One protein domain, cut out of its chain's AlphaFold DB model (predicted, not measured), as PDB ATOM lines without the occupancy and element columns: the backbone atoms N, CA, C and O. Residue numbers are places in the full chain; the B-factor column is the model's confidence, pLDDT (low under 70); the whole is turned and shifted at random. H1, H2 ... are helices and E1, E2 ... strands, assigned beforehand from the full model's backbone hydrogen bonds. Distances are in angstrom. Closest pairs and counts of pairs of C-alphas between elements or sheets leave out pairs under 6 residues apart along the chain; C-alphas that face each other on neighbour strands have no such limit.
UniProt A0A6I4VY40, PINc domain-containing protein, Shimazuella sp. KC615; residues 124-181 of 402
ATOM      1  N   TYR A 124     250.568 172.451 279.192       87.81
ATOM      2  CA  TYR A 124     251.667 171.634 279.688       87.81
ATOM      3  C   TYR A 124     253.019 172.151 279.186       87.81
ATOM      4  O   TYR A 124     253.377 171.951 278.031       87.81
ATOM      5  N   PHE A 125     253.819 172.783 280.043       93.12
ATOM      6  CA  PHE A 125     255.132 173.329 279.654       93.12
ATOM      7  C   PHE A 125     256.241 172.272 279.520       93.12
ATOM      8  O   PHE A 125     257.318 172.559 278.993       93.12
ATOM      9  N   GLY A 126     256.020 171.059 280.040       95.38
ATOM     10  CA  GLY A 126     257.081 170.062 280.211       95.38
ATOM     11  C   GLY A 126     257.934 170.256 281.466       95.38
ATOM     12  O   GLY A 126     258.802 169.440 281.775       95.38
ATOM     13  N   TYR A 127     257.673 171.314 282.227       96.81
ATOM     14  CA  TYR A 127     258.299 171.576 283.512       96.81
ATOM     15  C   TYR A 127     257.305 172.219 284.477       96.81
ATOM     16  O   TYR A 127     256.298 172.786 284.057       96.81
ATOM     17  N   LEU A 128     257.605 172.120 285.767       95.00
ATOM     18  CA  LEU A 128     256.989 172.896 286.831       95.00
ATOM     19  C   LEU A 128     258.035 173.845 287.414       95.00
ATOM     20  O   LEU A 128     259.208 173.485 287.541       95.00
ATOM     21  N   GLU A 129     257.609 175.044 287.784       94.75
ATOM     22  CA  GLU A 129     258.440 175.986 288.524       94.75
ATOM     23  C   GLU A 129     258.035 175.994 289.993       94.75
ATOM     24  O   GLU A 129     256.851 175.982 290.327       94.75
ATOM     25  N   SER A 130     259.025 176.010 290.876       94.25
ATOM     26  CA  SER A 130     258.830 176.192 292.311       94.25
ATOM     27  C   SER A 130     259.986 177.024 292.873       94.25
ATOM     28  O   SER A 130     260.957 177.312 292.170       94.25
ATOM     29  N   HIS A 131     259.867 177.446 294.124       93.56
ATOM     30  CA  HIS A 131     260.842 178.284 294.809       93.56
ATOM     31  C   HIS A 131     261.534 177.514 295.935       93.56
ATOM     32  O   HIS A 131     260.998 176.532 296.448       93.56
ATOM     33  N   VAL A 132     262.730 177.956 296.327       93.56
ATOM     34  CA  VAL A 132     263.519 177.313 297.392       93.56
ATOM     35  C   VAL A 132     262.798 177.267 298.745       93.56
ATOM     36  O   VAL A 132     263.080 176.383 299.551       93.56
ATOM     37  N   GLU A 133     261.850 178.172 298.990       92.19
ATOM     38  CA  GLU A 133     261.033 178.224 300.205       92.19
ATOM     39  C   GLU A 133     259.864 177.223 300.212       92.19
ATOM     40  O   GLU A 133     259.198 177.063 301.236       92.19
ATOM     41  N   ASP A 134     259.587 176.545 299.094       91.00
ATOM     42  CA  ASP A 134     258.512 175.557 299.013       91.00
ATOM     43  C   ASP A 134     258.813 174.371 299.942       91.00
ATOM     44  O   ASP A 134     259.816 173.668 299.797       91.00
ATOM     45  N   ALA A 135     257.916 174.102 300.891       91.38
ATOM     46  CA  ALA A 135     258.074 172.997 301.837       91.38
ATOM     47  C   ALA A 135     258.224 171.634 301.131       91.38
ATOM     48  O   ALA A 135     258.909 170.742 301.638       91.38
ATOM     49  N   ARG A 136     257.633 171.477 299.936       92.12
ATOM     50  CA  ARG A 136     257.787 170.275 299.103       92.12
ATOM     51  C   ARG A 136     259.208 170.137 298.571       92.12
ATOM     52  O   ARG A 136     259.679 169.013 298.429       92.12
ATOM     53  N   TYR A 137     259.893 171.248 298.298       93.88
ATOM     54  CA  TYR A 137     261.284 171.231 297.858       93.88
ATOM     55  C   TYR A 137     262.213 170.760 298.979       93.88
ATOM     56  O   TYR A 137     263.028 169.863 298.766       93.88
ATOM     57  N   ALA A 138     262.024 171.266 300.199       91.06
ATOM     58  CA  ALA A 138     262.768 170.785 301.361       91.06
ATOM     59  C   ALA A 138     262.563 169.272 301.579       91.06
ATOM     60  O   ALA A 138     263.535 168.535 301.738       91.06
ATOM     61  N   ALA A 139     261.313 168.795 301.516       91.19
ATOM     62  CA  ALA A 139     260.999 167.368 301.616       91.19
ATOM     63  C   ALA A 139     261.669 166.542 300.501       91.19
ATOM     64  O   ALA A 139     262.273 165.505 300.776       91.19
ATOM     65  N   LEU A 140     261.643 167.047 299.264       93.25
ATOM     66  CA  LEU A 140     262.304 166.435 298.116       93.25
ATOM     67  C   LEU A 140     263.819 166.289 298.319       93.25
ATOM     68  O   LEU A 140     264.377 165.241 298.007       93.25
ATOM     69  N   CYS A 141     264.496 167.300 298.872       90.69
ATOM     70  CA  CYS A 141     265.935 167.228 299.141       90.69
ATOM     71  C   CYS A 141     266.310 166.118 300.137       90.69
ATOM     72  O   CYS A 141     267.442 165.634 300.106       90.69
ATOM     73  N   HIS A 142     265.384 165.703 301.009       92.31
ATOM     74  CA  HIS A 142     265.596 164.579 301.920       92.31
ATOM     75  C   HIS A 142     265.392 163.219 301.250       92.31
ATOM     76  O   HIS A 142     266.058 162.255 301.633       92.31
ATOM     77  N   ASN A 143     264.482 163.124 300.278       94.75
ATOM     78  CA  ASN A 143     264.207 161.886 299.564       94.75
ATOM     79  C   ASN A 143     263.808 162.145 298.103       94.75
ATOM     80  O   ASN A 143     262.668 162.500 297.802       94.75
ATOM     81  N   LEU A 144     264.749 161.897 297.190       96.38
ATOM     82  CA  LEU A 144     264.549 162.088 295.754       96.38
ATOM     83  C   LEU A 144     263.592 161.056 295.136       96.38
ATOM     84  O   LEU A 144     263.031 161.327 294.075       96.38
ATOM     85  N   ASP A 145     263.353 159.923 295.796       96.75
ATOM     86  CA  ASP A 145     262.493 158.842 295.294       96.75
ATOM     87  C   ASP A 145     260.995 159.138 295.497       96.75
ATOM     88  O   ASP A 145     260.128 158.392 295.047       96.75
ATOM     89  N   VAL A 146     260.656 160.242 296.175       93.44
ATOM     90  CA  VAL A 146     259.264 160.630 296.428       93.44
ATOM     91  C   VAL A 146     258.839 161.759 295.497       93.44
ATOM     92  O   VAL A 146     259.407 162.852 295.484       93.44
ATOM     93  N   ASN A 147     257.762 161.519 294.746       93.12
ATOM     94  CA  ASN A 147     257.189 162.492 293.821       93.12
ATOM     95  C   ASN A 147     256.296 163.538 294.517       93.12
ATOM     96  O   ASN A 147     255.071 163.548 294.362       93.12
ATOM     97  N   HIS A 148     256.909 164.423 295.309       90.69
ATOM     98  CA  HIS A 148     256.203 165.473 296.058       90.69
ATOM     99  C   HIS A 148     255.463 166.480 295.163       90.69
ATOM    100  O   HIS A 148     254.432 167.017 295.568       90.69
ATOM    101  N   PHE A 149     255.968 166.705 293.948       90.69
ATOM    102  CA  PHE A 149     255.418 167.647 292.969       90.69
ATOM    103  C   PHE A 149     254.483 166.992 291.947       90.69
ATOM    104  O   PHE A 149     253.987 167.675 291.062       90.69
ATOM    105  N   GLU A 150     254.244 165.683 292.077       91.12
ATOM    106  CA  GLU A 150     253.406 164.891 291.166       91.12
ATOM    107  C   GLU A 150     253.817 165.009 289.697       91.12
ATOM    108  O   GLU A 150     252.999 165.023 288.795       91.12
ATOM    109  N   LEU A 151     255.107 165.080 289.421       93.31
ATOM    110  CA  LEU A 151     255.598 165.239 288.062       93.31
ATOM    111  C   LEU A 151     255.287 164.002 287.208       93.31
ATOM    112  O   LEU A 151     255.429 162.864 287.664       93.31
ATOM    113  N   LEU A 152     254.921 164.222 285.947       94.50
ATOM    114  CA  LEU A 152     254.894 163.169 284.933       94.50
ATOM    115  C   LEU A 152     256.318 162.672 284.644       94.50
ATOM    116  O   LEU A 152     257.303 163.381 284.868       94.50
ATOM    117  N   SER A 153     256.448 161.450 284.115       95.62
ATOM    118  CA  SER A 153     257.747 160.973 283.628       95.62
ATOM    119  C   SER A 153     258.313 161.952 282.599       95.62
ATOM    120  O   SER A 153     257.596 162.432 281.720       95.62
ATOM    121  N   ASN A 154     259.607 162.247 282.726       97.62
ATOM    122  CA  ASN A 154     260.342 163.226 281.931       97.62
ATOM    123  C   ASN A 154     259.887 164.687 282.076       97.62
ATOM    124  O   ASN A 154     260.372 165.535 281.323       97.62
ATOM    125  N   GLN A 155     259.026 165.007 283.047       98.00
ATOM    126  CA  GLN A 155     258.741 166.387 283.425       98.00
ATOM    127  C   GLN A 155     259.849 166.924 284.338       98.00
ATOM    128  O   GLN A 155     260.375 166.222 285.213       98.00
ATOM    129  N   TYR A 156     260.218 168.182 284.118       98.44
ATOM    130  CA  TYR A 156     261.275 168.848 284.873       98.44
ATOM    131  C   TYR A 156     260.717 169.662 286.041       98.44
ATOM    132  O   TYR A 156     259.586 170.137 286.004       98.44
ATOM    133  N   LEU A 157     261.546 169.870 287.055       97.81
ATOM    134  CA  LEU A 157     261.299 170.786 288.159       97.81
ATOM    135  C   LEU A 157     262.396 171.843 288.170       97.81
ATOM    136  O   LEU A 157     263.571 171.528 288.375       97.81
ATOM    137  N   VAL A 158     262.003 173.089 287.926       97.00
ATOM    138  CA  VAL A 158     262.883 174.255 287.940       97.00
ATOM    139  C   VAL A 158     262.710 174.949 289.285       97.00
ATOM    140  O   VAL A 158     261.667 175.544 289.545       97.00
ATOM    141  N   ILE A 159     263.730 174.875 290.136       96.62
ATOM    142  CA  ILE A 159     263.724 175.535 291.443       96.62
ATOM    143  C   ILE A 159     264.393 176.897 291.321       96.62
ATOM    144  O   ILE A 159     265.547 177.004 290.891       96.62
ATOM    145  N   LYS A 160     263.663 177.940 291.709       94.06
ATOM    146  CA  LYS A 160     264.091 179.336 291.664       94.06
ATOM    147  C   LYS A 160     264.467 179.850 293.054       94.06
ATOM    148  O   LYS A 160     263.807 179.538 294.040       94.06
ATOM    149  N   ASP A 161     265.510 180.664 293.102       91.06
ATOM    150  CA  ASP A 161     265.925 181.468 294.253       91.06
ATOM    151  C   ASP A 161     265.962 182.932 293.793       91.06
ATOM    152  O   ASP A 161     266.870 183.361 293.070       91.06
ATOM    153  N   GLY A 162     264.884 183.664 294.091       86.44
ATOM    154  CA  GLY A 162     264.583 184.943 293.446       86.44
ATOM    155  C   GLY A 162     264.507 184.813 291.917       86.44
ATOM    156  O   GLY A 162     263.787 183.963 291.392       86.44
ATOM    157  N   ASP A 163     265.282 185.637 291.207       78.81
ATOM    158  CA  ASP A 163     265.396 185.610 289.738       78.81
ATOM    159  C   ASP A 163     266.384 184.548 289.216       78.81
ATOM    160  O   ASP A 163     266.509 184.338 288.006       78.81
ATOM    161  N   ASN A 164     267.123 183.880 290.108       80.50
ATOM    162  CA  ASN A 164     268.112 182.875 289.736       80.50
ATOM    163  C   ASN A 164     267.521 181.463 289.784       80.50
ATOM    164  O   ASN A 164     266.587 181.171 290.524       80.50
ATOM    165  N   HIS A 165     268.114 180.547 289.022       80.88
ATOM    166  CA  HIS A 165     267.824 179.121 289.157       80.88
ATOM    167  C   HIS A 165     268.759 178.508 290.198       80.88
ATOM    168  O   HIS A 165     269.972 178.493 289.984       80.88
ATOM    169  N   ALA A 166     268.189 177.971 291.273       85.12
ATOM    170  CA  ALA A 166     268.930 177.235 292.289       85.12
ATOM    171  C   ALA A 166     269.233 175.815 291.805       85.12
ATOM    172  O   ALA A 166     270.395 175.428 291.693       85.12
ATOM    173  N   ASP A 167     268.191 175.072 291.428       94.12
ATOM    174  CA  ASP A 167     268.310 173.673 291.039       94.12
ATOM    175  C   ASP A 167     267.396 173.303 289.872       94.12
ATOM    176  O   ASP A 167     266.401 173.961 289.569       94.12
ATOM    177  N   LEU A 168     267.785 172.238 289.175       97.25
ATOM    178  CA  LEU A 168     267.029 171.673 288.069       97.25
ATOM    179  C   LEU A 168     266.999 170.157 288.216       97.25
ATOM    180  O   LEU A 168     268.051 169.511 288.198       97.25
ATOM    181  N   LEU A 169     265.796 169.607 288.337       97.81
ATOM    182  CA  LEU A 169     265.564 168.178 288.489       97.81
ATOM    183  C   LEU A 169     264.628 167.659 287.395       97.81
ATOM    184  O   LEU A 169     263.944 168.431 286.727       97.81
ATOM    185  N   LYS A 170     264.603 166.342 287.212       98.12
ATOM    186  CA  LYS A 170     263.662 165.627 286.344       98.12
ATOM    187  C   LYS A 170     263.129 164.410 287.075       98.12
ATOM    188  O   LYS A 170     263.917 163.700 287.694       98.12
ATOM    189  N   TRP A 171     261.835 164.142 286.948       97.88
ATOM    190  CA  TRP A 171     261.249 162.886 287.403       97.88
ATOM    191  C   TRP A 171     261.426 161.790 286.346       97.88
ATOM    192  O   TRP A 171     261.049 161.971 285.188       97.88
ATOM    193  N   THR A 172     262.009 160.649 286.719       95.50
ATOM    194  CA  THR A 172     262.254 159.525 285.791       95.50
ATOM    195  C   THR A 172     261.099 158.527 285.705       95.50
ATOM    196  O   THR A 172     261.192 157.573 284.941       95.50
ATOM    197  N   GLY A 173     260.056 158.702 286.519       92.75
ATOM    198  CA  GLY A 173     259.058 157.668 286.808       92.75
ATOM    199  C   GLY A 173     259.245 157.043 288.193       92.75
ATOM    200  O   GLY A 173     258.248 156.718 288.832       92.75
ATOM    201  N   ASP A 174     260.493 156.988 288.674       93.88
ATOM    202  CA  ASP A 174     260.867 156.333 289.937       93.88
ATOM    203  C   ASP A 174     261.562 157.273 290.930       93.88
ATOM    204  O   ASP A 174     261.385 157.136 292.136       93.88
ATOM    205  N   SER A 175     262.373 158.219 290.439       97.19
ATOM    206  CA  SER A 175     263.131 159.145 291.286       97.19
ATOM    207  C   SER A 175     263.383 160.483 290.593       97.19
ATOM    208  O   SER A 175     263.264 160.620 289.369       97.19
ATOM    209  N   HIS A 176     263.746 161.492 291.382       97.94
ATOM    210  CA  HIS A 176     264.251 162.759 290.879       97.94
ATOM    211  C   HIS A 176     265.751 162.679 290.616       97.94
ATOM    212  O   HIS A 176     266.541 162.303 291.481       97.94
ATOM    213  N   VAL A 177     266.160 163.133 289.435       97.25
ATOM    214  CA  VAL A 177     267.571 163.238 289.054       97.25
ATOM    215  C   VAL A 177     267.945 164.686 288.774       97.25
ATOM    216  O   VAL A 177     267.203 165.411 288.114       97.25
ATOM    217  N   TYR A 178     269.117 165.113 289.247       97.00
ATOM    218  CA  TYR A 178     269.648 166.441 288.941       97.00
ATOM    219  C   TYR A 178     270.076 166.541 287.476       97.00
ATOM    220  O   TYR A 178     270.866 165.739 286.974       97.00
ATOM    221  N   VAL A 179     269.619 167.592 286.803       96.62
ATOM    222  CA  VAL A 179     269.826 167.810 285.372       96.62
ATOM    223  C   VAL A 179     270.902 168.871 285.165       96.62
ATOM    224  O   VAL A 179     270.721 170.060 285.429       96.62
ATOM    225  N   ARG A 180     272.069 168.438 284.678       93.31
ATOM    226  CA  ARG A 180     273.224 169.316 284.407       93.31
ATOM    227  C   ARG A 180     273.848 169.044 283.032       93.31
ATOM    228  O   ARG A 180     275.045 168.750 282.942       93.31
ATOM    229  N   PRO A 181     273.070 169.104 281.935       89.38
ATOM    230  CA  PRO A 181     273.582 168.779 280.620       89.38
ATOM    231  C   PRO A 181     274.589 169.841 280.186       89.38
ATOM    232  O   PRO A 181     274.280 171.020 280.038       89.38
TER     233      PRO A 181
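Overview. This is residues 124 to 181 of the 402 residues of the protein "PINc domain-containing protein" of Shimazuella sp. KC615 (UniProt A0A6I4VY40). One strongly twisted wall of four strands, E1 to E4, has a single short helix, H1, set off from it and only grazing it, and a long loop, residues 143 to 155, leads from that helix back to the sheet. E2, E3 and E4 fold back and forth as two hairpins, and E1 is beside E2 at one edge. The printed part has 58 residues, with one named helix and four named strands in the order E1, H1, E2, E3, E4; the sheet's order is E1, E2, E3, E4, mixed, and the class is mixed, helices and strands. The whole is compact, with a radius of gyration of the C-alphas of 10.4 A, and rounded, spanning 29 by 24 by 22 A.

Arrangement. Begin at E1, residues 127 to 131, an edge strand parallel to its neighbour E2, residues 156 to 161, at 25 degrees. Look there for N 128 and O 156, 2.8 A apart, and N 158 and O 128, also 2.8 A, both within hydrogen-bond range. Between these strands in the chain comes H1, residues 135 to 142, which is on the sheet but only grazes it, with residues 136 to 141. The closest C-alphas of E1 and H1 are those of His 131 and Tyr 137, 7.7 A apart. Every O i to N i+4 pair in H1 is within hydrogen-bond range. E1, H1 and E2 form a strand-helix-strand unit, two parallel neighbour strands with a helix between, and its crossover is right-handed. E2 then forms a hairpin with E3, residues 164 to 171, antiparallel at 158 degrees; N 157 and O 169 are 2.8 A apart, within hydrogen-bond range. E3 forms a hairpin with E4, residues 176 to 178, antiparallel at 135 degrees, where N 170 and O 177 are within hydrogen-bond range at 2.9 A. E2, E3 and E4 are a meander, each strand the antiparallel neighbour of the one before. E4 is the other edge strand, and E1 and E4 are apart.

Along the chain. Find C-alpha 127 at (258.299, 171.576, 283.512); from there E1 runs 13.4 A to C-alpha 131. H1 begins at C-alpha 135, at (258.074, 172.997, 301.837), and covers 11.3 A. E2 covers 16.4 A and E3, the longest strand, 21.3 A. E4 covers 6.8 A and ends at C-alpha 178, at (269.648, 166.441, 288.941).

Size, cuts and confidence. The two C-alphas farthest apart are those of Asp 163 and Asp 174, 29.6 A. The printed part has no cut. The link from H1 to E2, 13 residues, is long; the other links are tight. The mean pLDDT of the printed part is 93.3, and no printed residue is under 70.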